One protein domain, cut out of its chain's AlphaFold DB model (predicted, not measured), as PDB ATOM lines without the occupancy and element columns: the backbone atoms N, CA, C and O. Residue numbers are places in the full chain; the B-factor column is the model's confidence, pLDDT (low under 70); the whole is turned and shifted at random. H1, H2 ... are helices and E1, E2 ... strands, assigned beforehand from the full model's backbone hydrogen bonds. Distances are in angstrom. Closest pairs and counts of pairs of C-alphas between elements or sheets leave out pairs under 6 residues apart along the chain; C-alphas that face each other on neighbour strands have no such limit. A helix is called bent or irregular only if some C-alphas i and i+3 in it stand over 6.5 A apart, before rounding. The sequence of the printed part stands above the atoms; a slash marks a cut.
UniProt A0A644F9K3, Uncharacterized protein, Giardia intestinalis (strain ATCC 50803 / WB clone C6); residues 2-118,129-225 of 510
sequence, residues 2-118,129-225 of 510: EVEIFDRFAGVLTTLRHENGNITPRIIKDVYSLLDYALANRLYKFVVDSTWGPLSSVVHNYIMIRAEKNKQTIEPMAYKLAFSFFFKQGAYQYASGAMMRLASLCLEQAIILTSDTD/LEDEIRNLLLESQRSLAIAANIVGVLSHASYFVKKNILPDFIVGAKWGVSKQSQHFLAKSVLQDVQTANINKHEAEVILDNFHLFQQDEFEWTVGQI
ATOM      1  N   GLU A   2      14.518 145.461   5.502       67.50
ATOM      2  CA  GLU A   2      15.345 144.426   6.169       67.50
ATOM      3  C   GLU A   2      15.692 144.772   7.631       67.50
ATOM      4  O   GLU A   2      15.565 143.935   8.512       67.50
ATOM      5  N   VAL A   3      16.033 146.030   7.926       76.38
ATOM      6  CA  VAL A   3      16.296 146.475   9.312       76.38
ATOM      7  C   VAL A   3      15.064 146.283  10.213       76.38
ATOM      8  O   VAL A   3      15.179 145.788  11.327       76.38
ATOM      9  N   GLU A   4      13.867 146.562   9.692       84.75
ATOM     10  CA  GLU A   4      12.615 146.460  10.454       84.75
ATOM     11  C   GLU A   4      12.222 145.002  10.755       84.75
ATOM     12  O   GLU A   4      11.720 144.717  11.842       84.75
ATOM     13  N   ILE A   5      12.463 144.056   9.835       86.19
ATOM     14  CA  ILE A   5      12.199 142.632  10.107       86.19
ATOM     15  C   ILE A   5      13.164 142.084  11.167       86.19
ATOM     16  O   ILE A   5      12.741 141.317  12.032       86.19
ATOM     17  N   PHE A   6      14.431 142.514  11.159       86.06
ATOM     18  CA  PHE A   6      15.397 142.111  12.182       86.06
ATOM     19  C   PHE A   6      15.068 142.704  13.553       86.06
ATOM     20  O   PHE A   6      15.143 141.977  14.541       86.06
ATOM     21  N   ASP A   7      14.622 143.962  13.620       86.56
ATOM     22  CA  ASP A   7      14.172 144.585  14.870       86.56
ATOM     23  C   ASP A   7      12.953 143.857  15.457       86.56
ATOM     24  O   ASP A   7      12.921 143.528  16.646       86.56
ATOM     25  N   ARG A   8      11.966 143.522  14.615       86.25
ATOM     26  CA  ARG A   8      10.794 142.734  15.033       86.25
ATOM     27  C   ARG A   8      11.195 141.335  15.509       86.25
ATOM     28  O   ARG A   8      10.698 140.876  16.536       86.25
ATOM     29  N   PHE A   9      12.116 140.666  14.814       89.06
ATOM     30  CA  PHE A   9      12.616 139.351  15.220       89.06
ATOM     31  C   PHE A   9      13.406 139.410  16.536       89.06
ATOM     32  O   PHE A   9      13.219 138.562  17.408       89.06
ATOM     33  N   ALA A  10      14.227 140.444  16.738       87.31
ATOM     34  CA  ALA A  10      14.917 140.684  18.003       87.31
ATOM     35  C   ALA A  10      13.927 140.916  19.157       87.31
ATOM     36  O   ALA A  10      14.147 140.419  20.266       87.31
ATOM     37  N   GLY A  11      12.807 141.597  18.889       87.25
ATOM     38  CA  GLY A  11      11.685 141.724  19.819       87.25
ATOM     39  C   GLY A  11      11.129 140.366  20.254       87.25
ATOM     40  O   GLY A  11      11.054 140.098  21.453       87.25
ATOM     41  N   VAL A  12      10.849 139.467  19.303       87.56
ATOM     42  CA  VAL A  12      10.387 138.092  19.585       87.56
ATOM     43  C   VAL A  12      11.386 137.332  20.464       87.56
ATOM     44  O   VAL A  12      10.999 136.723  21.462       87.56
ATOM     45  N   LEU A  13      12.679 137.373  20.125       87.88
ATOM     46  CA  LEU A  13      13.724 136.688  20.897       87.88
ATOM     47  C   LEU A  13      13.863 137.255  22.316       87.88
ATOM     48  O   LEU A  13      14.136 136.513  23.261       87.88
ATOM     49  N   THR A  14      13.646 138.560  22.478       86.88
ATOM     50  CA  THR A  14      13.654 139.230  23.782       86.88
ATOM     51  C   THR A  14      12.473 138.765  24.635       86.88
ATOM     52  O   THR A  14      12.679 138.388  25.789       86.88
ATOM     53  N   THR A  15      11.264 138.689  24.066       84.19
ATOM     54  CA  THR A  15      10.083 138.123  24.742       84.19
ATOM     55  C   THR A  15      10.320 136.665  25.148       84.19
ATOM     56  O   THR A  15      10.129 136.317  26.311       84.19
ATOM     57  N   LEU A  16      10.852 135.833  24.244       86.44
ATOM     58  CA  LEU A  16      11.197 134.434  24.531       86.44
ATOM     59  C   LEU A  16      12.190 134.295  25.687       86.44
ATOM     60  O   LEU A  16      12.052 133.409  26.534       86.44
ATOM     61  N   ARG A  17      13.182 135.186  25.755       87.25
ATOM     62  CA  ARG A  17      14.145 135.213  26.857       87.25
ATOM     63  C   ARG A  17      13.490 135.604  28.182       87.25
ATOM     64  O   ARG A  17      13.799 134.985  29.196       87.25
ATOM     65  N   HIS A  18      12.607 136.603  28.185       86.00
ATOM     66  CA  HIS A  18      11.876 137.017  29.388       86.00
ATOM     67  C   HIS A  18      10.941 135.929  29.920       86.00
ATOM     68  O   HIS A  18      10.719 135.849  31.125       86.00
ATOM     69  N   GLU A  19      10.449 135.060  29.044       80.88
ATOM     70  CA  GLU A  19       9.575 133.941  29.396       80.88
ATOM     71  C   GLU A  19      10.342 132.629  29.648       80.88
ATOM     72  O   GLU A  19       9.755 131.545  29.677       80.88
ATOM     73  N   ASN A  20      11.659 132.718  29.874       81.44
ATOM     74  CA  ASN A  20      12.552 131.593  30.173       81.44
ATOM     75  C   ASN A  20      12.513 130.468  29.121       81.44
ATOM     76  O   ASN A  20      12.698 129.298  29.449       81.44
ATOM     77  N   GLY A  21      12.277 130.810  27.852       75.94
ATOM     78  CA  GLY A  21      12.224 129.847  26.753       75.94
ATOM     79  C   GLY A  21      10.898 129.092  26.621       75.94
ATOM     80  O   GLY A  21      10.785 128.241  25.740       75.94
ATOM     81  N   ASN A  22       9.891 129.400  27.445       78.12
ATOM     82  CA  ASN A  22       8.555 128.834  27.282       78.12
ATOM     83  C   ASN A  22       7.853 129.488  26.092       78.12
ATOM     84  O   ASN A  22       7.790 130.709  26.005       78.12
ATOM     85  N   ILE A  23       7.289 128.683  25.191       75.69
ATOM     86  CA  ILE A  23       6.495 129.182  24.065       75.69
ATOM     87  C   ILE A  23       5.101 129.530  24.590       75.69
ATOM     88  O   ILE A  23       4.243 128.658  24.720       75.69
ATOM     89  N   THR A  24       4.890 130.796  24.932       73.38
ATOM     90  CA  THR A  24       3.594 131.297  25.397       73.38
ATOM     91  C   THR A  24       2.750 131.831  24.229       73.38
ATOM     92  O   THR A  24       3.254 131.992  23.110       73.38
ATOM     93  N   PRO A  25       1.466 132.156  24.462       69.50
ATOM     94  CA  PRO A  25       0.596 132.723  23.436       69.50
ATOM     95  C   PRO A  25       1.116 134.024  22.835       69.50
ATOM     96  O   PRO A  25       1.006 134.243  21.628       69.50
ATOM     97  N   ARG A  26       1.712 134.868  23.681       71.62
ATOM     98  CA  ARG A  26       2.255 136.162  23.287       71.62
ATOM     99  C   ARG A  26       3.371 135.994  22.262       71.62
ATOM    100  O   ARG A  26       3.346 136.641  21.221       71.62
ATOM    101  N   ILE A  27       4.289 135.057  22.504       78.62
ATOM    102  CA  ILE A  27       5.369 134.732  21.563       78.62
ATOM    103  C   ILE A  27       4.804 134.217  20.242       78.62
ATOM    104  O   ILE A  27       5.273 134.621  19.183       78.62
ATOM    105  N   ILE A  28       3.794 133.345  20.281       77.44
ATOM    106  CA  ILE A  28       3.156 132.830  19.062       77.44
ATOM    107  C   ILE A  28       2.556 133.983  18.246       77.44
ATOM    108  O   ILE A  28       2.787 134.053  17.039       77.44
ATOM    109  N   LYS A  29       1.841 134.913  18.895       74.81
ATOM    110  CA  LYS A  29       1.270 136.104  18.247       74.81
ATOM    111  C   LYS A  29       2.357 136.984  17.624       74.81
ATOM    112  O   LYS A  29       2.222 137.377  16.466       74.81
ATOM    113  N   ASP A  30       3.436 137.248  18.357       80.31
ATOM    114  CA  ASP A  30       4.547 138.071  17.873       80.31
ATOM    115  C   ASP A  30       5.249 137.407  16.669       80.31
ATOM    116  O   ASP A  30       5.544 138.073  15.675       80.31
ATOM    117  N   VAL A  31       5.445 136.080  16.703       85.25
ATOM    118  CA  VAL A  31       5.983 135.295  15.576       85.25
ATOM    119  C   VAL A  31       5.055 135.353  14.365       85.25
ATOM    120  O   VAL A  31       5.522 135.571  13.250       85.25
ATOM    121  N   TYR A  32       3.748 135.177  14.551       84.31
ATOM    122  CA  TYR A  32       2.790 135.196  13.442       84.31
ATOM    123  C   TYR A  32       2.727 136.587  12.804       84.31
ATOM    124  O   TYR A  32       2.785 136.697  11.585       84.31
ATOM    125  N   SER A  33       2.720 137.650  13.614       79.88
ATOM    126  CA  SER A  33       2.765 139.034  13.125       79.88
ATOM    127  C   SER A  33       4.056 139.338  12.356       79.88
ATOM    128  O   SER A  33       4.018 139.982  11.304       79.88
ATOM    129  N   LEU A  34       5.201 138.845  12.841       86.94
ATOM    130  CA  LEU A  34       6.481 138.934  12.139       86.94
ATOM    131  C   LEU A  34       6.418 138.243  10.768       86.94
ATOM    132  O   LEU A  34       6.877 138.807   9.773       86.94
ATOM    133  N   LEU A  35       5.855 137.033  10.711       87.75
ATOM    134  CA  LEU A  35       5.732 136.258   9.478       87.75
ATOM    135  C   LEU A  35       4.731 136.890   8.502       87.75
ATOM    136  O   LEU A  35       5.047 136.998   7.321       87.75
ATOM    137  N   ASP A  36       3.588 137.392   8.976       84.69
ATOM    138  CA  ASP A  36       2.631 138.142   8.153       84.69
ATOM    139  C   ASP A  36       3.301 139.368   7.516       84.69
ATOM    140  O   ASP A  36       3.182 139.583   6.307       84.69
ATOM    141  N   TYR A  37       4.073 140.133   8.298       85.81
ATOM    142  CA  TYR A  37       4.849 141.262   7.782       85.81
ATOM    143  C   TYR A  37       5.884 140.804   6.741       85.81
ATOM    144  O   TYR A  37       6.005 141.422   5.681       85.81
ATOM    145  N   ALA A  38       6.617 139.717   7.006       87.81
ATOM    146  CA  ALA A  38       7.613 139.188   6.075       87.81
ATOM    147  C   ALA A  38       6.982 138.779   4.736       87.81
ATOM    148  O   ALA A  38       7.491 139.143   3.674       87.81
ATOM    149  N   LEU A  39       5.857 138.061   4.776       86.12
ATOM    150  CA  LEU A  39       5.158 137.588   3.583       86.12
ATOM    151  C   LEU A  39       4.508 138.731   2.800       86.12
ATOM    152  O   LEU A  39       4.644 138.770   1.577       86.12
ATOM    153  N   ALA A  40       3.885 139.698   3.481       86.38
ATOM    154  CA  ALA A  40       3.319 140.887   2.840       86.38
ATOM    155  C   ALA A  40       4.380 141.692   2.067       86.38
ATOM    156  O   ALA A  40       4.104 142.228   0.995       86.38
ATOM    157  N   ASN A  41       5.616 141.709   2.572       88.06
ATOM    158  CA  ASN A  41       6.756 142.384   1.950       88.06
ATOM    159  C   ASN A  41       7.600 141.471   1.038       88.06
ATOM    160  O   ASN A  41       8.686 141.863   0.613       88.06
ATOM    161  N   ARG A  42       7.122 140.258   0.715       88.25
ATOM    162  CA  ARG A  42       7.812 139.274  -0.149       88.25
ATOM    163  C   ARG A  42       9.221 138.893   0.335       88.25
ATOM    164  O   ARG A  42      10.076 138.504  -0.461       88.25
ATOM    165  N   LEU A  43       9.468 138.943   1.643       89.94
ATOM    166  CA  LEU A  43      10.732 138.562   2.278       89.94
ATOM    167  C   LEU A  43      10.849 137.033   2.437       89.94
ATOM    168  O   LEU A  43      11.170 136.523   3.509       89.94
ATOM    169  N   TYR A  44      10.597 136.272   1.368       88.50
ATOM    170  CA  TYR A  44      10.560 134.801   1.407       88.50
ATOM    171  C   TYR A  44      11.883 134.183   1.858       88.50
ATOM    172  O   TYR A  44      11.891 133.190   2.579       88.50
ATOM    173  N   LYS A  45      13.006 134.807   1.483       88.38
ATOM    174  CA  LYS A  45      14.341 134.360   1.882       88.38
ATOM    175  C   LYS A  45      14.519 134.390   3.400       88.38
ATOM    176  O   LYS A  45      15.045 133.440   3.959       88.38
ATOM    177  N   PHE A  46      14.025 135.435   4.067       89.62
ATOM    178  CA  PHE A  46      14.041 135.506   5.529       89.62
ATOM    179  C   PHE A  46      13.235 134.358   6.142       89.62
ATOM    180  O   PHE A  46      13.691 133.732   7.090       89.62
ATOM    181  N   VAL A  47      12.073 134.028   5.576       88.00
ATOM    182  CA  VAL A  47      11.235 132.933   6.083       88.00
ATOM    183  C   VAL A  47      11.913 131.565   5.912       88.00
ATOM    184  O   VAL A  47      11.917 130.765   6.848       88.00
ATOM    185  N   VAL A  48      12.510 131.312   4.743       88.75
ATOM    186  CA  VAL A  48      13.079 130.007   4.356       88.75
ATOM    187  C   VAL A  48      14.483 129.765   4.918       88.75
ATOM    188  O   VAL A  48      14.748 128.677   5.427       88.75
ATOM    189  N   ASP A  49      15.378 130.752   4.829       87.12
ATOM    190  CA  ASP A  49      16.797 130.576   5.166       87.12
ATOM    191  C   ASP A  49      17.104 130.840   6.648       87.12
ATOM    192  O   ASP A  49      18.182 130.475   7.125       87.12
ATOM    193  N   SER A  50      16.185 131.461   7.397       85.94
ATOM    194  CA  SER A  50      16.407 131.717   8.822       85.94
ATOM    195  C   SER A  50      16.372 130.432   9.644       85.94
ATOM    196  O   SER A  50      15.568 129.525   9.427       85.94
ATOM    197  N   THR A  51      17.234 130.383  10.660       83.69
ATOM    198  CA  THR A  51      17.172 129.347  11.691       83.69
ATOM    199  C   THR A  51      16.207 129.795  12.781       83.69
ATOM    200  O   THR A  51      16.478 130.748  13.505       83.69
ATOM    201  N   TRP A  52      15.087 129.089  12.912       86.06
ATOM    202  CA  TRP A  52      14.028 129.434  13.869       86.06
ATOM    203  C   TRP A  52      14.248 128.844  15.270       86.06
ATOM    204  O   TRP A  52      13.560 129.227  16.215       86.06
ATOM    205  N   GLY A  53      15.219 127.935  15.423       85.75
ATOM    206  CA  GLY A  53      15.608 127.347  16.707       85.75
ATOM    207  C   GLY A  53      14.399 126.819  17.499       85.75
ATOM    208  O   GLY A  53      13.625 126.034  16.947       85.75
ATOM    209  N   PRO A  54      14.183 127.253  18.756       84.19
ATOM    210  CA  PRO A  54      13.063 126.790  19.581       84.19
ATOM    211  C   PRO A  54      11.683 127.187  19.029       84.19
ATOM    212  O   PRO A  54      10.686 126.577  19.397       84.19
ATOM    213  N   LEU A  55      11.607 128.169  18.123       86.50
ATOM    214  CA  LEU A  55      10.360 128.618  17.495       86.50
ATOM    215  C   LEU A  55       9.994 127.800  16.246       86.50
ATOM    216  O   LEU A  55       8.941 128.036  15.657       86.50
ATOM    217  N   SER A  56      10.833 126.841  15.833       86.12
ATOM    218  CA  SER A  56      10.634 126.045  14.613       86.12
ATOM    219  C   SER A  56       9.234 125.424  14.541       86.12
ATOM    220  O   SER A  56       8.552 125.610  13.539       86.12
ATOM    221  N   SER A  57       8.736 124.797  15.609       82.00
ATOM    222  CA  SER A  57       7.397 124.184  15.623       82.00
ATOM    223  C   SER A  57       6.257 125.192  15.401       82.00
ATOM    224  O   SER A  57       5.292 124.892  14.699       82.00
ATOM    225  N   VAL A  58       6.381 126.403  15.949       81.50
ATOM    226  CA  VAL A  58       5.403 127.495  15.790       81.50
ATOM    227  C   VAL A  58       5.384 127.983  14.342       81.50
ATOM    228  O   VAL A  58       4.317 128.137  13.750       81.50
ATOM    229  N   VAL A  59       6.565 128.160  13.748       87.50
ATOM    230  CA  VAL A  59       6.720 128.587  12.351       87.50
ATOM    231  C   VAL A  59       6.223 127.501  11.392       87.50
ATOM    232  O   VAL A  59       5.528 127.816  10.431       87.50
ATOM    233  N   HIS A  60       6.491 126.219  11.676       87.88
ATOM    234  CA  HIS A  60       5.983 125.087  10.889       87.88
ATOM    235  C   HIS A  60       4.452 125.114  10.818       87.88
ATOM    236  O   HIS A  60       3.879 125.034   9.730       87.88
ATOM    237  N   ASN A  61       3.797 125.278  11.972       82.69
ATOM    238  CA  ASN A  61       2.341 125.356  12.049       82.69
ATOM    239  C   ASN A  61       1.809 126.561  11.272       82.69
ATOM    240  O   ASN A  61       0.894 126.399  10.470       82.69
ATOM    241  N   TYR A  62       2.406 127.742  11.456       84.00
ATOM    242  CA  TYR A  62       2.010 128.946  10.728       84.00
ATOM    243  C   TYR A  62       2.056 128.750   9.210       84.00
ATOM    244  O   TYR A  62       1.095 129.076   8.520       84.00
ATOM    245  N   ILE A  63       3.151 128.194   8.687       87.00
ATOM    246  CA  ILE A  63       3.340 127.993   7.246       87.00
ATOM    247  C   ILE A  63       2.270 127.053   6.669       87.00
ATOM    248  O   ILE A  63       1.713 127.347   5.610       87.00
ATOM    249  N   MET A  64       1.922 125.975   7.382       86.56
ATOM    250  CA  MET A  64       0.839 125.069   6.973       86.56
ATOM    251  C   MET A  64      -0.539 125.743   7.037       86.56
ATOM    252  O   MET A  64      -1.303 125.670   6.077       86.56
ATOM    253  N   ILE A  65      -0.840 126.466   8.124       79.06
ATOM    254  CA  ILE A  65      -2.097 127.219   8.285       79.06
ATOM    255  C   ILE A  65      -2.258 128.243   7.167       79.06
ATOM    256  O   ILE A  65      -3.325 128.373   6.570       79.06
ATOM    257  N   ARG A  66      -1.186 128.981   6.869       80.50
ATOM    258  CA  ARG A  66      -1.221 130.056   5.883       80.50
ATOM    259  C   ARG A  66      -1.499 129.530   4.480       80.50
ATOM    260  O   ARG A  66      -2.210 130.211   3.742       80.50
ATOM    261  N   ALA A  67      -0.970 128.354   4.142       83.94
ATOM    262  CA  ALA A  67      -1.240 127.674   2.879       83.94
ATOM    263  C   ALA A  67      -2.695 127.177   2.778       83.94
ATOM    264  O   ALA A  67      -3.313 127.291   1.721       83.94
ATOM    265  N   GLU A  68      -3.282 126.711   3.883       83.00
ATOM    266  CA  GLU A  68      -4.679 126.247   3.927       83.00
ATOM    267  C   GLU A  68      -5.712 127.387   4.029       83.00
ATOM    268  O   GLU A  68      -6.888 127.175   3.727       83.00
ATOM    269  N   LYS A  69      -5.291 128.612   4.390       76.12
ATOM    270  CA  LYS A  69      -6.175 129.779   4.597       76.12
ATOM    271  C   LYS A  69      -7.131 130.040   3.426       76.12
ATOM    272  O   LYS A  69      -8.296 130.345   3.644       76.12
ATOM    273  N   ASN A  70      -6.639 129.895   2.196       69.50
ATOM    274  CA  ASN A  70      -7.383 130.157   0.962       69.50
ATOM    275  C   ASN A  70      -7.547 128.881   0.120       69.50
ATOM    276  O   ASN A  70      -7.447 128.927  -1.105       69.50
ATOM    277  N   LYS A  71      -7.766 127.720   0.753       70.44
ATOM    278  CA  LYS A  71      -7.838 126.430   0.039       70.44
ATOM    279  C   LYS A  71      -8.882 126.375  -1.088       70.44
ATOM    280  O   LYS A  71      -8.708 125.588  -2.002       70.44
ATOM    281  N   GLN A  72      -9.924 127.216  -1.037       71.12
ATOM    282  CA  GLN A  72     -10.960 127.304  -2.077       71.12
ATOM    283  C   GLN A  72     -10.482 127.989  -3.363       71.12
ATOM    284  O   GLN A  72     -10.892 127.591  -4.440       71.12
ATOM    285  N   THR A  73      -9.636 129.018  -3.272       73.19
ATOM    286  CA  THR A  73      -9.103 129.706  -4.462       73.19
ATOM    287  C   THR A  73      -7.738 129.184  -4.888       73.19
ATOM    288  O   THR A  73      -7.304 129.507  -5.985       73.19
ATOM    289  N   ILE A  74      -7.104 128.366  -4.039       79.50
ATOM    290  CA  ILE A  74      -5.753 127.812  -4.170       79.50
ATOM    291  C   ILE A  74      -4.718 128.921  -4.390       79.50
ATOM    292  O   ILE A  74      -4.684 129.617  -5.396       79.50
ATOM    293  N   GLU A  75      -3.781 129.058  -3.456       85.00
ATOM    294  CA  GLU A  75      -2.631 129.949  -3.619       85.00
ATOM    295  C   GLU A  75      -1.367 129.088  -3.809       85.00
ATOM    296  O   GLU A  75      -0.693 128.784  -2.819       85.00
ATOM    297  N   PRO A  76      -1.000 128.660  -5.043       87.38
ATOM    298  CA  PRO A  76       0.108 127.719  -5.258       87.38
ATOM    299  C   PRO A  76       1.432 128.198  -4.662       87.38
ATOM    300  O   PRO A  76       2.243 127.404  -4.187       87.38
ATOM    301  N   MET A  77       1.647 129.516  -4.641       88.19
ATOM    302  CA  MET A  77       2.842 130.125  -4.063       88.19
ATOM    303  C   MET A  77       2.980 129.838  -2.562       88.19
ATOM    304  O   MET A  77       4.098 129.633  -2.090       88.19
ATOM    305  N   ALA A  78       1.875 129.757  -1.815       88.50
ATOM    306  CA  ALA A  78       1.908 129.449  -0.388       88.50
ATOM    307  C   ALA A  78       2.394 128.010  -0.133       88.50
ATOM    308  O   ALA A  78       3.246 127.787   0.729       88.50
ATOM    309  N   TYR A  79       1.946 127.046  -0.942       93.06
ATOM    310  CA  TYR A  79       2.408 125.655  -0.875       93.06
ATOM    311  C   TYR A  79       3.854 125.494  -1.364       93.06
ATOM    312  O   TYR A  79       4.624 124.748  -0.763       93.06
ATOM    313  N   LYS A  80       4.270 126.225  -2.407       93.00
ATOM    314  CA  LYS A  80       5.668 126.246  -2.889       93.00
ATOM    315  C   LYS A  80       6.627 126.859  -1.872       93.00
ATOM    316  O   LYS A  80       7.749 126.373  -1.705       93.00
ATOM    317  N   LEU A  81       6.184 127.893  -1.158       92.06
ATOM    318  CA  LEU A  81       6.918 128.449  -0.027       92.06
ATOM    319  C   LEU A  81       7.029 127.425   1.106       92.06
ATOM    320  O   LEU A  81       8.128 127.220   1.616       92.06
ATOM    321  N   ALA A  82       5.928 126.751   1.454       93.12
ATOM    322  CA  ALA A  82       5.931 125.692   2.460       93.12
ATOM    323  C   ALA A  82       6.888 124.550   2.089       93.12
ATOM    324  O   ALA A  82       7.708 124.148   2.911       93.12
ATOM    325  N   PHE A  83       6.855 124.094   0.835       94.62
ATOM    326  CA  PHE A  83       7.816 123.128   0.306       94.62
ATOM    327  C   PHE A  83       9.256 123.608   0.493       94.62
ATOM    328  O   PHE A  83      10.059 122.892   1.085       94.62
ATOM    329  N   SER A  84       9.573 124.825   0.043       93.50
ATOM    330  CA  SER A  84      10.934 125.373   0.110       93.50
ATOM    331  C   SER A  84      11.430 125.468   1.553       93.50
ATOM    332  O   SER A  84      12.559 125.084   1.854       93.50
ATOM    333  N   PHE A  85      10.558 125.925   2.452       94.06
ATOM    334  CA  PHE A  85      10.810 126.006   3.882       94.06
ATOM    335  C   PHE A  85      11.109 124.623   4.481       94.06
ATOM    336  O   PHE A  85      12.193 124.411   5.024       94.06
ATOM    337  N   PHE A  86      10.209 123.648   4.329       93.19
ATOM    338  CA  PHE A  86      10.391 122.317   4.913       93.19
ATOM    339  C   PHE A  86      11.563 121.553   4.296       93.19
ATOM    340  O   PHE A  86      12.295 120.868   5.011       93.19
ATOM    341  N   PHE A  87      11.782 121.695   2.988       91.19
ATOM    342  CA  PHE A  87      12.903 121.068   2.299       91.19
ATOM    343  C   PHE A  87      14.239 121.586   2.843       91.19
ATOM    344  O   PHE A  87      15.142 120.799   3.121       91.19
ATOM    345  N   LYS A  88      14.349 122.903   3.068       90.19
ATOM    346  CA  LYS A  88      15.558 123.530   3.616       90.19
ATOM    347  C   LYS A  88      15.852 123.095   5.052       90.19
ATOM    348  O   LYS A  88      17.018 122.926   5.398       90.19
ATOM    349  N   GLN A  89      14.813 122.872   5.856       87.44
ATOM    350  CA  GLN A  89      14.925 122.381   7.235       87.44
ATOM    351  C   GLN A  89      15.169 120.859   7.326       87.44
ATOM    352  O   GLN A  89      15.264 120.318   8.424       87.44
ATOM    353  N   GLY A  90      15.237 120.139   6.197       85.62
ATOM    354  CA  GLY A  90      15.370 118.676   6.178       85.62
ATOM    355  C   GLY A  90      14.094 117.925   6.584       85.62
ATOM    356  O   GLY A  90      14.114 116.709   6.769       85.62
ATOM    357  N   ALA A  91      12.958 118.619   6.696       88.69
ATOM    358  CA  ALA A  91      11.653 118.052   7.016       88.69
ATOM    359  C   ALA A  91      10.977 117.481   5.752       88.69
ATOM    360  O   ALA A  91       9.896 117.909   5.347       88.69
ATOM    361  N   TYR A  92      11.629 116.513   5.102       89.62
ATOM    362  CA  TYR A  92      11.268 116.042   3.758       89.62
ATOM    363  C   TYR A  92       9.845 115.478   3.631       89.62
ATOM    364  O   TYR A  92       9.214 115.671   2.596       89.62
ATOM    365  N   GLN A  93       9.306 114.840   4.676       91.44
ATOM    366  CA  GLN A  93       7.919 114.353   4.672       91.44
ATOM    367  C   GLN A  93       6.905 115.504   4.594       91.44
ATOM    368  O   GLN A  93       5.927 115.406   3.858       91.44
ATOM    369  N   TYR A  94       7.156 116.615   5.292       92.44
ATOM    370  CA  TYR A  94       6.311 117.811   5.219       92.44
ATOM    371  C   TYR A  94       6.514 118.581   3.912       92.44
ATOM    372  O   TYR A  94       5.555 119.091   3.340       92.44
ATOM    373  N   ALA A  95       7.742 118.600   3.380       93.50
ATOM    374  CA  ALA A  95       8.020 119.167   2.061       93.50
ATOM    375  C   ALA A  95       7.270 118.410   0.952       93.50
ATOM    376  O   ALA A  95       6.615 119.025   0.111       93.50
ATOM    377  N   SER A  96       7.313 117.074   0.987       93.56
ATOM    378  CA  SER A  96       6.535 116.224   0.086       93.56
ATOM    379  C   SER A  96       5.033 116.390   0.316       93.56
ATOM    380  O   SER A  96       4.281 116.428  -0.651       93.56
ATOM    381  N   GLY A  97       4.589 116.523   1.569       95.12
ATOM    382  CA  GLY A  97       3.183 116.748   1.917       95.12
ATOM    383  C   GLY A  97       2.628 118.066   1.398       95.12
ATOM    384  O   GLY A  97       1.502 118.083   0.916       95.12
ATOM    385  N   ALA A  98       3.425 119.138   1.391       95.06
ATOM    386  CA  ALA A  98       3.033 120.422   0.808       95.06
ATOM    387  C   ALA A  98       2.685 120.288  -0.681       95.06
ATOM    388  O   ALA A  98       1.676 120.814  -1.145       95.06
ATOM    389  N   MET A  99       3.521 119.563  -1.428       97.00
ATOM    390  CA  MET A  99       3.322 119.342  -2.860       97.00
ATOM    391  C   MET A  99       2.203 118.338  -3.132       97.00
ATOM    392  O   MET A  99       1.416 118.542  -4.051       97.00
ATOM    393  N   MET A 100       2.074 117.307  -2.294       95.75
ATOM    394  CA  MET A 100       0.968 116.357  -2.385       95.75
ATOM    395  C   MET A 100      -0.377 117.048  -2.146       95.75
ATOM    396  O   MET A 100      -1.318 116.859  -2.910       95.75
ATOM    397  N   ARG A 101      -0.445 117.920  -1.135       94.06
ATOM    398  CA  ARG A 101      -1.648 118.690  -0.830       94.06
ATOM    399  C   ARG A 101      -2.000 119.680  -1.937       94.06
ATOM    400  O   ARG A 101      -3.169 119.756  -2.305       94.06
ATOM    401  N   LEU A 102      -1.013 120.402  -2.478       95.44
ATOM    402  CA  LEU A 102      -1.224 121.293  -3.622       95.44
ATOM    403  C   LEU A 102      -1.803 120.522  -4.815       95.44
ATOM    404  O   LEU A 102      -2.789 120.960  -5.398       95.44
ATOM    405  N   ALA A 103      -1.239 119.354  -5.128       96.31
ATOM    406  CA  ALA A 103      -1.731 118.504  -6.205       96.31
ATOM    407  C   ALA A 103      -3.184 118.059  -5.997       96.31
ATOM    408  O   ALA A 103      -3.988 118.172  -6.922       96.31
ATOM    409  N   SER A 104      -3.533 117.601  -4.789       94.12
ATOM    410  CA  SER A 104      -4.908 117.216  -4.452       94.12
ATOM    411  C   SER A 104      -5.882 118.379  -4.618       94.12
ATOM    412  O   SER A 104      -6.917 118.206  -5.250       94.12
ATOM    413  N   LEU A 105      -5.534 119.573  -4.126       92.75
ATOM    414  CA  LEU A 105      -6.380 120.759  -4.273       92.75
ATOM    415  C   LEU A 105      -6.566 121.152  -5.741       92.75
ATOM    416  O   LEU A 105      -7.685 121.435  -6.156       92.75
ATOM    417  N   CYS A 106      -5.499 121.129  -6.546       94.12
ATOM    418  CA  CYS A 106      -5.602 121.407  -7.980       94.12
ATOM    419  C   CYS A 106      -6.559 120.432  -8.683       94.12
ATOM    420  O   CYS A 106      -7.345 120.865  -9.521       94.12
ATOM    421  N   LEU A 107      -6.529 119.142  -8.328       92.62
ATOM    422  CA  LEU A 107      -7.465 118.151  -8.868       92.62
ATOM    423  C   LEU A 107      -8.896 118.374  -8.373       92.62
ATOM    424  O   LEU A 107      -9.816 118.322  -9.180       92.62
ATOM    425  N   GLU A 108      -9.093 118.644  -7.078       90.94
ATOM    426  CA  GLU A 108     -10.408 118.963  -6.506       90.94
ATOM    427  C   GLU A 108     -11.041 120.160  -7.233       90.94
ATOM    428  O   GLU A 108     -12.186 120.077  -7.673       90.94
ATOM    429  N   GLN A 109     -10.277 121.236  -7.442       89.81
ATOM    430  CA  GLN A 109     -10.739 122.413  -8.178       89.81
ATOM    431  C   GLN A 109     -11.047 122.091  -9.642       89.81
ATOM    432  O   GLN A 109     -12.058 122.548 -10.168       89.81
ATOM    433  N   ALA A 110     -10.207 121.289 -10.298       90.12
ATOM    434  CA  ALA A 110     -10.436 120.887 -11.679       90.12
ATOM    435  C   ALA A 110     -11.730 120.064 -11.815       90.12
ATOM    436  O   ALA A 110     -12.505 120.290 -12.739       90.12
ATOM    437  N   ILE A 111     -12.009 119.171 -10.859       88.69
ATOM    438  CA  ILE A 111     -13.249 118.384 -10.810       88.69
ATOM    439  C   ILE A 111     -14.464 119.293 -10.582       88.69
ATOM    440  O   ILE A 111     -15.455 119.151 -11.295       88.69
ATOM    441  N   ILE A 112     -14.389 120.254  -9.655       85.75
ATOM    442  CA  ILE A 112     -15.478 121.218  -9.408       85.75
ATOM    443  C   ILE A 112     -15.806 122.006 -10.684       85.75
ATOM    444  O   ILE A 112     -16.968 122.092 -11.079       85.75
ATOM    445  N   LEU A 113     -14.776 122.503 -11.378       84.62
ATOM    446  CA  LEU A 113     -14.937 123.215 -12.648       84.62
ATOM    447  C   LEU A 113     -15.615 122.357 -13.727       84.62
ATOM    448  O   LEU A 113     -16.327 122.899 -14.568       84.62
ATOM    449  N   THR A 114     -15.430 121.032 -13.701       78.38
ATOM    450  CA  THR A 114     -16.144 120.124 -14.612       78.38
ATOM    451  C   THR A 114     -17.589 119.848 -14.194       78.38
ATOM    452  O   THR A 114     -18.459 119.767 -15.056       78.38
ATOM    453  N   SER A 115     -17.880 119.722 -12.894       68.44
ATOM    454  CA  SER A 115     -19.221 119.363 -12.407       68.44
ATOM    455  C   SER A 115     -20.257 120.481 -12.532       68.44
ATOM    456  O   SER A 115     -21.446 120.190 -12.600       68.44
ATOM    457  N   ASP A 116     -19.820 121.740 -12.591       58.75
ATOM    458  CA  ASP A 116     -20.701 122.914 -12.699       58.75
ATOM    459  C   ASP A 116     -21.220 123.170 -14.129       58.75
ATOM    460  O   ASP A 116     -21.914 124.155 -14.388       58.75
ATOM    461  N   THR A 117     -20.906 122.281 -15.073       54.00
ATOM    462  CA  THR A 117     -21.321 122.401 -16.472       54.00
ATOM    463  C   THR A 117     -22.017 121.130 -16.949       54.00
ATOM    464  O   THR A 117     -21.504 120.028 -16.779       54.00
ATOM    465  N   ASP A 118     -23.181 121.270 -17.589       45.94
ATOM    466  CA  ASP A 118     -23.799 120.197 -18.375       45.94
ATOM    467  C   ASP A 118     -22.932 119.954 -19.629       45.94
ATOM    468  O   ASP A 118     -23.192 120.484 -20.709       45.94
ATOM    469  N   LEU A 129     -12.368 127.496 -20.187       83.25
ATOM    470  CA  LEU A 129     -12.566 126.548 -19.085       83.25
ATOM    471  C   LEU A 129     -11.669 125.313 -19.249       83.25
ATOM    472  O   LEU A 129     -11.030 124.875 -18.298       83.25
ATOM    473  N   GLU A 130     -11.577 124.770 -20.464       85.00
ATOM    474  CA  GLU A 130     -10.702 123.625 -20.753       85.00
ATOM    475  C   GLU A 130      -9.218 123.975 -20.562       85.00
ATOM    476  O   GLU A 130      -8.446 123.157 -20.055       85.00
ATOM    477  N   ASP A 131      -8.808 125.197 -20.916       85.75
ATOM    478  CA  ASP A 131      -7.453 125.687 -20.650       85.75
ATOM    479  C   ASP A 131      -7.186 125.856 -19.147       85.75
ATOM    480  O   ASP A 131      -6.092 125.540 -18.672       85.75
ATOM    481  N   GLU A 132      -8.176 126.298 -18.371       88.56
ATOM    482  CA  GLU A 132      -8.074 126.389 -16.913       88.56
ATOM    483  C   GLU A 132      -7.920 125.004 -16.263       88.56
ATOM    484  O   GLU A 132      -6.983 124.785 -15.489       88.56
ATOM    485  N   ILE A 133      -8.755 124.036 -16.652       90.31
ATOM    486  CA  ILE A 133      -8.673 122.641 -16.191       90.31
ATOM    487  C   ILE A 133      -7.307 122.034 -16.537       90.31
ATOM    488  O   ILE A 133      -6.653 121.416 -15.694       90.31
ATOM    489  N   ARG A 134      -6.835 122.246 -17.768       90.06
ATOM    490  CA  ARG A 134      -5.510 121.801 -18.216       90.06
ATOM    491  C   ARG A 134      -4.388 122.399 -17.369       90.06
ATOM    492  O   ARG A 134      -3.451 121.688 -17.008       90.06
ATOM    493  N   ASN A 135      -4.463 123.689 -17.045       92.06
ATOM    494  CA  ASN A 135      -3.464 124.349 -16.206       92.06
ATOM    495  C   ASN A 135      -3.438 123.766 -14.785       92.06
ATOM    496  O   ASN A 135      -2.354 123.579 -14.228       92.06
ATOM    497  N   LEU A 136      -4.600 123.421 -14.222       93.56
ATOM    498  CA  LEU A 136      -4.698 122.747 -12.924       93.56
ATOM    499  C   LEU A 136      -4.109 121.329 -12.960       93.56
ATOM    500  O   LEU A 136      -3.360 120.962 -12.052       93.56
ATOM    501  N   LEU A 137      -4.371 120.556 -14.021       93.38
ATOM    502  CA  LEU A 137      -3.753 119.242 -14.241       93.38
ATOM    503  C   LEU A 137      -2.223 119.339 -14.314       93.38
ATOM    504  O   LEU A 137      -1.526 118.606 -13.615       93.38
ATOM    505  N   LEU A 138      -1.693 120.291 -15.090       93.62
ATOM    506  CA  LEU A 138      -0.250 120.520 -15.219       93.62
ATOM    507  C   LEU A 138       0.402 120.922 -13.889       93.62
ATOM    508  O   LEU A 138       1.496 120.458 -13.565       93.62
ATOM    509  N   GLU A 139      -0.243 121.790 -13.110       95.38
ATOM    510  CA  GLU A 139       0.264 122.190 -11.794       95.38
ATOM    511  C   GLU A 139       0.223 121.023 -10.795       95.38
ATOM    512  O   GLU A 139       1.170 120.837 -10.021       95.38
ATOM    513  N   SER A 140      -0.819 120.187 -10.864       96.38
ATOM    514  CA  SER A 140      -0.918 118.953 -10.085       96.38
ATOM    515  C   SER A 140       0.198 117.972 -10.448       96.38
ATOM    516  O   SER A 140       0.948 117.547  -9.570       96.38
ATOM    517  N   GLN A 141       0.407 117.705 -11.742       95.19
ATOM    518  CA  GLN A 141       1.476 116.834 -12.234       95.19
ATOM    519  C   GLN A 141       2.858 117.306 -11.762       95.19
ATOM    520  O   GLN A 141       3.645 116.512 -11.247       95.19
ATOM    521  N   ARG A 142       3.160 118.605 -11.895       95.19
ATOM    522  CA  ARG A 142       4.440 119.189 -11.454       95.19
ATOM    523  C   ARG A 142       4.652 119.023  -9.954       95.19
ATOM    524  O   ARG A 142       5.747 118.666  -9.523       95.19
ATOM    525  N   SER A 143       3.609 119.265  -9.166       96.06
ATOM    526  CA  SER A 143       3.658 119.115  -7.712       96.06
ATOM    527  C   SER A 143       3.879 117.648  -7.319       96.06
ATOM    528  O   SER A 143       4.753 117.344  -6.505       96.06
ATOM    529  N   LEU A 144       3.177 116.718  -7.970       95.88
ATOM    530  CA  LEU A 144       3.350 115.277  -7.774       95.88
ATOM    531  C   LEU A 144       4.737 114.789  -8.182       95.88
ATOM    532  O   LEU A 144       5.315 113.980  -7.464       95.88
ATOM    533  N   ALA A 145       5.310 115.308  -9.269       91.44
ATOM    534  CA  ALA A 145       6.670 114.973  -9.687       91.44
ATOM    535  C   ALA A 145       7.698 115.356  -8.609       91.44
ATOM    536  O   ALA A 145       8.597 114.575  -8.288       91.44
ATOM    537  N   ILE A 146       7.552 116.540  -8.000       90.81
ATOM    538  CA  ILE A 146       8.411 116.977  -6.889       90.81
ATOM    539  C   ILE A 146       8.237 116.042  -5.685       90.81
ATOM    540  O   ILE A 146       9.234 115.562  -5.142       90.81
ATOM    541  N   ALA A 147       6.996 115.742  -5.291       91.62
ATOM    542  CA  ALA A 147       6.709 114.825  -4.188       91.62
ATOM    543  C   ALA A 147       7.314 113.429  -4.435       91.62
ATOM    544  O   ALA A 147       8.052 112.917  -3.592       91.62
ATOM    545  N   ALA A 148       7.073 112.855  -5.618       87.25
ATOM    546  CA  ALA A 148       7.577 111.553  -6.051       87.25
ATOM    547  C   ALA A 148       9.112 111.479  -6.008       87.25
ATOM    548  O   ALA A 148       9.664 110.488  -5.526       87.25
ATOM    549  N   ASN A 149       9.806 112.540  -6.430       86.12
ATOM    550  CA  ASN A 149      11.267 112.609  -6.380       86.12
ATOM    551  C   ASN A 149      11.805 112.614  -4.942       86.12
ATOM    552  O   ASN A 149      12.744 111.876  -4.635       86.12
ATOM    553  N   ILE A 150      11.195 113.390  -4.038       84.50
ATOM    554  CA  ILE A 150      11.591 113.425  -2.618       84.50
ATOM    555  C   ILE A 150      11.431 112.039  -1.995       84.50
ATOM    556  O   ILE A 150      12.355 111.525  -1.359       84.50
ATOM    557  N   VAL A 151      10.277 111.399  -2.198       83.12
ATOM    558  CA  VAL A 151      10.026 110.076  -1.616       83.12
ATOM    559  C   VAL A 151      10.815 108.967  -2.296       83.12
ATOM    560  O   VAL A 151      11.145 107.981  -1.642       83.12
ATOM    561  N   GLY A 152      11.187 109.129  -3.568       76.81
ATOM    562  CA  GLY A 152      12.155 108.274  -4.252       76.81
ATOM    563  C   GLY A 152      13.466 108.202  -3.470       76.81
ATOM    564  O   GLY A 152      13.893 107.113  -3.084       76.81
ATOM    565  N   VAL A 153      14.025 109.359  -3.108       74.31
ATOM    566  CA  VAL A 153      15.245 109.454  -2.290       74.31
ATOM    567  C   VAL A 153      15.043 108.859  -0.887       74.31
ATOM    568  O   VAL A 153      15.871 108.067  -0.431       74.31
ATOM    569  N   LEU A 154      13.930 109.173  -0.210       68.25
ATOM    570  CA  LEU A 154      13.638 108.648   1.135       68.25
ATOM    571  C   LEU A 154      13.433 107.124   1.150       68.25
ATOM    572  O   LEU A 154      13.861 106.447   2.089       68.25
ATOM    573  N   SER A 155      12.784 106.579   0.120       69.62
ATOM    574  CA  SER A 155      12.538 105.142  -0.019       69.62
ATOM    575  C   SER A 155      13.835 104.373  -0.255       69.62
ATOM    576  O   SER A 155      14.046 103.353   0.397       69.62
ATOM    577  N   HIS A 156      14.751 104.902  -1.077       68.56
ATOM    578  CA  HIS A 156      16.087 104.330  -1.228       68.56
ATOM    579  C   HIS A 156      16.852 104.333   0.096       68.56
ATOM    580  O   HIS A 156      17.346 103.286   0.506       68.56
ATOM    581  N   ALA A 157      16.882 105.457   0.818       62.41
ATOM    582  CA  ALA A 157      17.533 105.525   2.127       62.41
ATOM    583  C   ALA A 157      16.934 104.522   3.136       62.41
ATOM    584  O   ALA A 157      17.667 103.844   3.854       62.41
ATOM    585  N   SER A 158      15.607 104.373   3.153       58.41
ATOM    586  CA  SER A 158      14.906 103.452   4.059       58.41
ATOM    587  C   SER A 158      15.145 101.979   3.714       58.41
ATOM    588  O   SER A 158      15.323 101.173   4.625       58.41
ATOM    589  N   TYR A 159      15.203 101.633   2.423       54.53
ATOM    590  CA  TYR A 159      15.491 100.279   1.936       54.53
ATOM    591  C   TYR A 159      16.867  99.778   2.400       54.53
ATOM    592  O   TYR A 159      17.004  98.625   2.809       54.53
ATOM    593  N   PHE A 160      17.879 100.654   2.425       50.66
ATOM    594  CA  PHE A 160      19.208 100.305   2.940       50.66
ATOM    595  C   PHE A 160      19.242 100.122   4.463       50.66
ATOM    596  O   PHE A 160      20.033  99.324   4.966       50.66
ATOM    597  N   VAL A 161      18.386 100.832   5.202       57.34
ATOM    598  CA  VAL A 161      18.377 100.806   6.674       57.34
ATOM    599  C   VAL A 161      17.496  99.680   7.224       57.34
ATOM    600  O   VAL A 161      17.827  99.077   8.243       57.34
ATOM    601  N   LYS A 162      16.382  99.365   6.559       56.88
ATOM    602  CA  LYS A 162      15.437  98.318   6.963       56.88
ATOM    603  C   LYS A 162      15.179  97.397   5.775       56.88
ATOM    604  O   LYS A 162      14.272  97.637   4.979       56.88
ATOM    605  N   LYS A 163      15.982  96.334   5.662       52.47
ATOM    606  CA  LYS A 163      15.756  95.261   4.682       52.47
ATOM    607  C   LYS A 163      14.295  94.791   4.791       52.47
ATOM    608  O   LYS A 163      13.861  94.449   5.889       52.47
ATOM    609  N   ASN A 164      13.575  94.763   3.667       59.78
ATOM    610  CA  ASN A 164      12.225  94.189   3.488       59.78
ATOM    611  C   ASN A 164      10.995  95.074   3.779       59.78
ATOM    612  O   ASN A 164       9.901  94.528   3.914       59.78
ATOM    613  N   ILE A 165      11.097  96.408   3.836       62.03
ATOM    614  CA  ILE A 165       9.882  97.250   3.866       62.03
ATOM    615  C   ILE A 165       9.486  97.647   2.442       62.03
ATOM    616  O   ILE A 165      10.236  98.340   1.753       62.03
ATOM    617  N   LEU A 166       8.294  97.223   2.013       69.19
ATOM    618  CA  LEU A 166       7.722  97.615   0.726       69.19
ATOM    619  C   LEU A 166       7.323  99.107   0.729       69.19
ATOM    620  O   LEU A 166       6.830  99.601   1.750       69.19
ATOM    621  N   PRO A 167       7.462  99.823  -0.406       67.19
ATOM    622  CA  PRO A 167       7.115 101.244  -0.512       67.19
ATOM    623  C   PRO A 167       5.675 101.590  -0.100       67.19
ATOM    624  O   PRO A 167       5.434 102.683   0.409       67.19
ATOM    625  N   ASP A 168       4.721 100.670  -0.270       78.12
ATOM    626  CA  ASP A 168       3.315 100.881   0.098       78.12
ATOM    627  C   ASP A 168       3.081 101.109   1.600       78.12
ATOM    628  O   ASP A 168       2.052 101.674   1.958       78.12
ATOM    629  N   PHE A 169       4.028 100.743   2.471       77.00
ATOM    630  CA  PHE A 169       3.908 100.892   3.930       77.00
ATOM    631  C   PHE A 169       4.770 102.020   4.513       77.00
ATOM    632  O   PHE A 169       4.720 102.285   5.714       77.00
ATOM    633  N   ILE A 170       5.588 102.683   3.693       80.75
ATOM    634  CA  ILE A 170       6.466 103.766   4.144       80.75
ATOM    635  C   ILE A 170       5.701 105.080   4.026       80.75
ATOM    636  O   ILE A 170       5.317 105.458   2.922       80.75
ATOM    637  N   VAL A 171       5.518 105.805   5.133       85.12
ATOM    638  CA  VAL A 171       4.948 107.163   5.099       85.12
ATOM    639  C   VAL A 171       5.930 108.096   4.387       85.12
ATOM    640  O   VAL A 171       7.013 108.396   4.898       85.12
ATOM    641  N   GLY A 172       5.555 108.518   3.182       83.38
ATOM    642  CA  GLY A 172       6.358 109.363   2.305       83.38
ATOM    643  C   GLY A 172       6.071 110.850   2.485       83.38
ATOM    644  O   GLY A 172       6.984 111.665   2.372       83.38
ATOM    645  N   ALA A 173       4.830 111.203   2.820       91.31
ATOM    646  CA  ALA A 173       4.403 112.584   2.977       91.31
ATOM    647  C   ALA A 173       3.482 112.766   4.186       91.31
ATOM    648  O   ALA A 173       2.692 111.878   4.504       91.31
ATOM    649  N   LYS A 174       3.582 113.934   4.829       92.06
ATOM    650  CA  LYS A 174       2.718 114.370   5.931       92.06
ATOM    651  C   LYS A 174       2.291 115.815   5.730       92.06
ATOM    652  O   LYS A 174       3.119 116.643   5.359       92.06
ATOM    653  N   TRP A 175       1.035 116.137   5.995       91.88
ATOM    654  CA  TRP A 175       0.548 117.511   5.918       91.88
ATOM    655  C   TRP A 175      -0.525 117.785   6.963       91.88
ATOM    656  O   TRP A 175      -1.384 116.947   7.204       91.88
ATOM    657  N   GLY A 176      -0.496 118.977   7.551       84.12
ATOM    658  CA  GLY A 176      -1.460 119.400   8.562       84.12
ATOM    659  C   GLY A 176      -0.828 119.619   9.934       84.12
ATOM    660  O   GLY A 176       0.336 119.306  10.179       84.12
ATOM    661  N   VAL A 177      -1.615 120.216  10.824       76.81
ATOM    662  CA  VAL A 177      -1.224 120.533  12.203       76.81
ATOM    663  C   VAL A 177      -1.956 119.576  13.138       76.81
ATOM    664  O   VAL A 177      -3.179 119.519  13.077       76.81
ATOM    665  N   SER A 178      -1.259 118.871  14.032       69.75
ATOM    666  CA  SER A 178      -1.910 117.945  14.974       69.75
ATOM    667  C   SER A 178      -2.992 118.607  15.838       69.75
ATOM    668  O   SER A 178      -2.842 119.755  16.266       69.75
ATOM    669  N   LYS A 179      -4.043 117.855  16.208       67.38
ATOM    670  CA  LYS A 179      -5.099 118.314  17.141       67.38
ATOM    671  C   LYS A 179      -4.530 118.909  18.430       67.38
ATOM    672  O   LYS A 179      -5.044 119.901  18.932       67.38
ATOM    673  N   GLN A 180      -3.460 118.328  18.976       66.31
ATOM    674  CA  GLN A 180      -2.826 118.828  20.199       66.31
ATOM    675  C   GLN A 180      -2.171 120.193  19.981       66.31
ATOM    676  O   GLN A 180      -2.383 121.101  20.782       66.31
ATOM    677  N   SER A 181      -1.438 120.360  18.879       67.75
ATOM    678  CA  SER A 181      -0.855 121.644  18.488       67.75
ATOM    679  C   SER A 181      -1.940 122.687  18.216       67.75
ATOM    680  O   SER A 181      -1.822 123.817  18.680       67.75
ATOM    681  N   GLN A 182      -3.027 122.304  17.541       65.00
ATOM    682  CA  GLN A 182      -4.188 123.167  17.300       65.00
ATOM    683  C   GLN A 182      -4.868 123.592  18.609       65.00
ATOM    684  O   GLN A 182      -5.124 124.775  18.814       65.00
ATOM    685  N   HIS A 183      -5.118 122.659  19.534       62.31
ATOM    686  CA  HIS A 183      -5.690 122.961  20.846       62.31
ATOM    687  C   HIS A 183      -4.772 123.842  21.688       62.31
ATOM    688  O   HIS A 183      -5.252 124.754  22.357       62.31
ATOM    689  N   PHE A 184      -3.462 123.594  21.656       64.81
ATOM    690  CA  PHE A 184      -2.478 124.428  22.332       64.81
ATOM    691  C   PHE A 184      -2.476 125.849  21.761       64.81
ATOM    692  O   PHE A 184      -2.542 126.801  22.532       64.81
ATOM    693  N   LEU A 185      -2.493 125.996  20.433       64.62
ATOM    694  CA  LEU A 185      -2.608 127.277  19.731       64.62
ATOM    695  C   LEU A 185      -3.913 128.011  20.095       64.62
ATOM    696  O   LEU A 185      -3.872 129.178  20.478       64.62
ATOM    697  N   ALA A 186      -5.057 127.324  20.055       61.16
ATOM    698  CA  ALA A 186      -6.366 127.901  20.373       61.16
ATOM    699  C   ALA A 186      -6.473 128.325  21.847       61.16
ATOM    700  O   ALA A 186      -6.889 129.440  22.158       61.16
ATOM    701  N   LYS A 187      -6.057 127.451  22.773       58.34
ATOM    702  CA  LYS A 187      -6.047 127.726  24.219       58.34
ATOM    703  C   LYS A 187      -5.106 128.873  24.559       58.34
ATOM    704  O   LYS A 187      -5.428 129.684  25.421       58.34
ATOM    705  N   SER A 188      -3.975 128.937  23.865       57.97
ATOM    706  CA  SER A 188      -3.008 130.008  24.020       57.97
ATOM    707  C   SER A 188      -3.641 131.361  23.694       57.97
ATOM    708  O   SER A 188      -3.643 132.258  24.532       57.97
ATOM    709  N   VAL A 189      -4.274 131.481  22.527       55.06
ATOM    710  CA  VAL A 189      -4.968 132.708  22.102       55.06
ATOM    711  C   VAL A 189      -6.104 133.084  23.066       55.06
ATOM    712  O   VAL A 189      -6.268 134.256  23.392       55.06
ATOM    713  N   LEU A 190      -6.860 132.106  23.574       54.09
ATOM    714  CA  LEU A 190      -7.992 132.329  24.485       54.09
ATOM    715  C   LEU A 190      -7.591 132.746  25.912       54.09
ATOM    716  O   LEU A 190      -8.324 133.506  26.545       54.09
ATOM    717  N   GLN A 191      -6.459 132.267  26.443       52.03
ATOM    718  CA  GLN A 191      -6.003 132.635  27.793       52.03
ATOM    719  C   GLN A 191      -5.577 134.108  27.891       52.03
ATOM    720  O   GLN A 191      -5.800 134.731  28.930       52.03
ATOM    721  N   ASP A 192      -5.055 134.685  26.808       48.84
ATOM    722  CA  ASP A 192      -4.687 136.108  26.731       48.84
ATOM    723  C   ASP A 192      -5.931 137.023  26.731       48.84
ATOM    724  O   ASP A 192      -5.923 138.088  27.342       48.84
ATOM    725  N   VAL A 193      -7.054 136.578  26.150       49.41
ATOM    726  CA  VAL A 193      -8.346 137.307  26.166       49.41
ATOM    727  C   VAL A 193      -8.936 137.409  27.572       49.41
ATOM    728  O   VAL A 193      -9.618 138.376  27.899       49.41
ATOM    729  N   GLN A 194      -8.701 136.398  28.413       48.88
ATOM    730  CA  GLN A 194      -9.214 136.372  29.785       48.88
ATOM    731  C   GLN A 194      -8.330 137.148  30.772       48.88
ATOM    732  O   GLN A 194      -8.803 137.499  31.852       48.88
ATOM    733  N   THR A 195      -7.064 137.405  30.432       52.88
ATOM    734  CA  THR A 195      -6.069 138.005  31.342       52.88
ATOM    735  C   THR A 195      -5.591 139.395  30.917       52.88
ATOM    736  O   THR A 195      -5.140 140.157  31.772       52.88
ATOM    737  N   ALA A 196      -5.754 139.783  29.650       47.28
ATOM    738  CA  ALA A 196      -5.442 141.112  29.138       47.28
ATOM    739  C   ALA A 196      -6.682 141.742  28.480       47.28
ATOM    740  O   ALA A 196      -7.411 141.075  27.753       47.28
ATOM    741  N   ASN A 197      -6.905 143.044  28.714       48.25
ATOM    742  CA  ASN A 197      -7.922 143.898  28.072       48.25
ATOM    743  C   ASN A 197      -7.671 144.041  26.550       48.25
ATOM    744  O   ASN A 197      -7.449 145.137  26.036       48.25
ATOM    745  N   ILE A 198      -7.648 142.932  25.816       48.03
ATOM    746  CA  ILE A 198      -7.550 142.900  24.362       48.03
ATOM    747  C   ILE A 198      -8.973 142.897  23.811       48.03
ATOM    748  O   ILE A 198      -9.871 142.230  24.326       48.03
ATOM    749  N   ASN A 199      -9.182 143.690  22.763       52.72
ATOM    750  CA  ASN A 199     -10.464 143.830  22.099       52.72
ATOM    751  C   ASN A 199     -10.926 142.449  21.600       52.72
ATOM    752  O   ASN A 199     -10.230 141.810  20.812       52.72
ATOM    753  N   LYS A 200     -12.092 141.987  22.065       51.47
ATOM    754  CA  LYS A 200     -12.673 140.657  21.784       51.47
ATOM    755  C   LYS A 200     -12.654 140.295  20.286       51.47
ATOM    756  O   LYS A 200     -12.440 139.143  19.930       51.47
ATOM    757  N   HIS A 201     -12.755 141.316  19.438       50.41
ATOM    758  CA  HIS A 201     -12.708 141.234  17.984       50.41
ATOM    759  C   HIS A 201     -11.368 140.722  17.409       50.41
ATOM    760  O   HIS A 201     -11.365 139.994  16.426       50.41
ATOM    761  N   GLU A 202     -10.214 141.037  18.012       47.81
ATOM    762  CA  GLU A 202      -8.905 140.583  17.500       47.81
ATOM    763  C   GLU A 202      -8.650 139.097  17.777       47.81
ATOM    764  O   GLU A 202      -8.019 138.401  16.978       47.81
ATOM    765  N   ALA A 203      -9.160 138.595  18.902       48.22
ATOM    766  CA  ALA A 203      -9.129 137.172  19.210       48.22
ATOM    767  C   ALA A 203     -10.171 136.393  18.404       48.22
ATOM    768  O   ALA A 203      -9.878 135.278  17.979       48.22
ATOM    769  N   GLU A 204     -11.339 136.994  18.142       47.94
ATOM    770  CA  GLU A 204     -12.328 136.475  17.195       47.94
ATOM    771  C   GLU A 204     -11.735 136.366  15.786       47.94
ATOM    772  O   GLU A 204     -11.877 135.315  15.201       47.94
ATOM    773  N   VAL A 205     -10.937 137.318  15.284       47.44
ATOM    774  CA  VAL A 205     -10.253 137.174  13.976       47.44
ATOM    775  C   VAL A 205      -9.278 135.993  13.953       47.44
ATOM    776  O   VAL A 205      -9.190 135.282  12.954       47.44
ATOM    777  N   ILE A 206      -8.533 135.750  15.033       49.00
ATOM    778  CA  ILE A 206      -7.619 134.604  15.100       49.00
ATOM    779  C   ILE A 206      -8.425 133.298  15.178       49.00
ATOM    780  O   ILE A 206      -8.159 132.413  14.373       49.00
ATOM    781  N   LEU A 207      -9.444 133.209  16.046       51.16
ATOM    782  CA  LEU A 207     -10.376 132.074  16.205       51.16
ATOM    783  C   LEU A 207     -11.263 131.818  14.970       51.16
ATOM    784  O   LEU A 207     -11.549 130.667  14.647       51.16
ATOM    785  N   ASP A 208     -11.607 132.851  14.211       47.38
ATOM    786  CA  ASP A 208     -12.291 132.790  12.917       47.38
ATOM    787  C   ASP A 208     -11.345 132.326  11.803       47.38
ATOM    788  O   ASP A 208     -11.770 132.089  10.685       47.38
ATOM    789  N   ASN A 209     -10.056 132.127  12.071       46.19
ATOM    790  CA  ASN A 209      -9.200 131.329  11.195       46.19
ATOM    791  C   ASN A 209      -9.023 129.891  11.729       46.19
ATOM    792  O   ASN A 209      -8.418 129.068  11.041       46.19
ATOM    793  N   PHE A 210      -9.573 129.546  12.910       53.28
ATOM    794  CA  PHE A 210      -9.465 128.198  13.487       53.28
ATOM    795  C   PHE A 210     -10.473 127.176  12.938       53.28
ATOM    796  O   PHE A 210     -10.222 125.976  12.991       53.28
ATOM    797  N   HIS A 211     -11.592 127.585  12.347       46.69
ATOM    798  CA  HIS A 211     -12.514 126.622  11.726       46.69
ATOM    799  C   HIS A 211     -11.979 126.025  10.403       46.69
ATOM    800  O   HIS A 211     -12.592 125.120   9.840       46.69
ATOM    801  N   LEU A 212     -10.818 126.496   9.922       47.81
ATOM    802  CA  LEU A 212     -10.087 125.958   8.767       47.81
ATOM    803  C   LEU A 212      -9.087 124.850   9.136       47.81
ATOM    804  O   LEU A 212      -8.527 124.217   8.238       47.81
ATOM    805  N   PHE A 213      -8.867 124.595  10.430       52.31
ATOM    806  CA  PHE A 213      -7.998 123.519  10.886       52.31
ATOM    807  C   PHE A 213      -8.596 122.161  10.518       52.31
ATOM    808  O   PHE A 213      -9.661 121.771  10.996       52.31
ATOM    809  N   GLN A 214      -7.908 121.442   9.633       54.03
ATOM    810  CA  GLN A 214      -8.245 120.065   9.293       54.03
ATOM    811  C   GLN A 214      -8.304 119.225  10.567       54.03
ATOM    812  O   GLN A 214      -7.433 119.339  11.432       54.03
ATOM    813  N   GLN A 215      -9.356 118.407  10.679       50.75
ATOM    814  CA  GLN A 215      -9.558 117.577  11.858       50.75
ATOM    815  C   GLN A 215      -8.402 116.590  12.033       50.75
ATOM    816  O   GLN A 215      -7.988 116.400  13.164       50.75
ATOM    817  N   ASP A 216      -7.809 116.054  10.963       61.00
ATOM    818  CA  ASP A 216      -6.706 115.093  11.044       61.00
ATOM    819  C   ASP A 216      -5.519 115.508  10.156       61.00
ATOM    820  O   ASP A 216      -5.691 116.196   9.149       61.00
ATOM    821  N   GLU A 217      -4.305 115.104  10.549       79.88
ATOM    822  CA  GLU A 217      -3.121 115.209   9.690       79.88
ATOM    823  C   GLU A 217      -3.270 114.227   8.524       79.88
ATOM    824  O   GLU A 217      -3.638 113.068   8.715       79.88
ATOM    825  N   PHE A 218      -2.962 114.676   7.314       87.44
ATOM    826  CA  PHE A 218      -2.873 113.791   6.168       87.44
ATOM    827  C   PHE A 218      -1.532 113.080   6.153       87.44
ATOM    828  O   PHE A 218      -0.476 113.700   6.303       87.44
ATOM    829  N   GLU A 219      -1.580 111.786   5.869       91.12
ATOM    830  CA  GLU A 219      -0.403 110.979   5.609       91.12
ATOM    831  C   GLU A 219      -0.591 110.237   4.293       91.12
ATOM    832  O   GLU A 219      -1.643 109.646   4.043       91.12
ATOM    833  N   TRP A 220       0.451 110.249   3.463       93.38
ATOM    834  CA  TRP A 220       0.490 109.454   2.242       93.38
ATOM    835  C   TRP A 220       1.701 108.540   2.249       93.38
ATOM    836  O   TRP A 220       2.820 108.947   2.590       93.38
ATOM    837  N   THR A 221       1.491 107.298   1.836       91.19
ATOM    838  CA  THR A 221       2.575 106.340   1.651       91.19
ATOM    839  C   THR A 221       3.319 106.602   0.346       91.19
ATOM    840  O   THR A 221       2.792 107.223  -0.581       91.19
ATOM    841  N   VAL A 222       4.559 106.119   0.237       86.56
ATOM    842  CA  VAL A 222       5.345 106.241  -1.002       86.56
ATOM    843  C   VAL A 222       4.603 105.610  -2.185       86.56
ATOM    844  O   VAL A 222       4.600 106.179  -3.276       86.56
ATOM    845  N   GLY A 223       3.932 104.471  -1.973       85.31
ATOM    846  CA  GLY A 223       3.107 103.824  -2.998       85.31
ATOM    847  C   GLY A 223       1.922 104.680  -3.461       85.31
ATOM    848  O   GLY A 223       1.684 104.791  -4.662       85.31
ATOM    849  N   GLN A 224       1.223 105.349  -2.536       91.50
ATOM    850  CA  GLN A 224       0.130 106.272  -2.880       91.50
ATOM    851  C   GLN A 224       0.621 107.459  -3.717       91.50
ATOM    852  O   GLN A 224       0.017 107.772  -4.738       91.50
ATOM    853  N   ILE A 225       1.746 108.071  -3.334       91.44
ATOM    854  CA  ILE A 225       2.330 109.213  -4.059       91.44
ATOM    855  C   ILE A 225       2.718 108.809  -5.487       91.44
ATOM    856  O   ILE A 225       2.430 109.536  -6.434       91.44
TER     857      ILE A 225
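AT A GLANCE: This is residues 2 to 118 and 129 to 225 of the 510 residues of an uncharacterized protein of Giardia intestinalis (strain ATCC 50803 / WB clone C6) (UniProt A0A644F9K3). Helices are laid one on the next in a stack, from the helical hairpin of H1 and H2 at one end, through H4 and H5, to the long H6 and H7, which lie side by side as a base at the other end. The small sheet of E1 and E2 packs on H6, and from E1 the chain runs back to the helical hairpin of H8 and H9, where H8 packs on H2 and residues 194 to 199 stick out. The printed part has 214 residues with ten named helices and two named strands, in the order H1 to H7, E1, H8, H9, E2, H10; the two strands are antiparallel. The class is mostly helix, and the whole is compact, with a radius of gyration of the C-alphas of 19.1 A and spans of 52 by 51 by 34 A.

HOW THE PARTS SIT: H1, residues 2 to 18, and H2, residues 25 to 40, touch as a helical hairpin, opposite ways at a shallow tilt of 10 degrees, with Val 12 and Asp 30 the closest C-alphas at 6.1 A. H2 is the hub, touching four helices. With its residues 35 to 38 alone it touches H3, residues 44 to 49, at a steep tilt of 59 degrees, the closest C-alphas being those of Ala 38 and Tyr 44, 7.1 A apart. With its residues 28 to 32 alone it touches H4, residues 53 to 68, at a steep tilt of 58 degrees, closest at the C-alphas of Ile 28 and Val 58, 6.6 A. H4 and H5, residues 76 to 88, form a helical hairpin at a shallow tilt of 24 degrees, closest at the C-alphas of Ala 67 and Ala 78, 4.9 A. H5 and H6, residues 92 to 115, form another at 15 degrees, with the C-alphas of Phe 83 and Ala 95 closest at 4.3 A. H6 and H7, residues 129 to 161, touch with 38 pairs of C-alphas within 8 A, opposite ways at a shallow tilt of 26 degrees; Ala 103 and Ser 140 come closest, 4.0 A between C-alphas. E1, residues 171 to 175, has Ala 173 4.3 A from Gln 93 of H6, C-alpha to C-alpha. H8, residues 179 to 195, is about perpendicular to H2 at 74 degrees, and they touch, closest at the C-alphas of Pro 25 and Ser 188, 4.5 A. H8 and H9, residues 200 to 207, form a helical hairpin at a shallow tilt of 7 degrees, closest at the C-alphas of Val 189 and Ala 203, 6.8 A. E2, residues 218 to 221, is the antiparallel neighbour of E1, with N 172 and O 220 at 2.8 A and N 218 and O 175 at 2.8 A. H10, residues 222 to 225, touches H7, closest at the C-alphas of Ala 148 and Ile 225, 6.1 A. H1 and H7 are apart. In H1, H2, H3, H5, H6, H7 and H9 every O i to N i+4 pair is within hydrogen-bond range; H4 has 10 of 12 and H8 11 of 13, while H10 is too short for such a pair.

IN THESE COORDINATES: H1 begins at C-alpha 2, (15.345, 144.426, 6.169), and is 24.6 A long. H2 measures 22.3 A, H4 24.0 A, H6 34.7 A and H8 24.3 A. H4 is irregular: C-alphas 54 and 57 are 7.4 A apart. H7, the longest helix, runs 47.8 A from C-alpha 129 at (-12.566, 126.548, -19.085). H10 ends at C-alpha 225, (2.330, 109.213, -4.059).

THE WHOLE: The two C-alphas farthest apart, those of His 18 and Asp 118, are 61.9 A apart. Residues 119 to 128 are not printed, and C-alphas 118 and 129 are 12.9 A apart across the cut. Of the links that are printed whole, none is long. The mean pLDDT of the printed part is 78.4; 60 residues are under 70, among them residues 154 to 167 and 178 to 216.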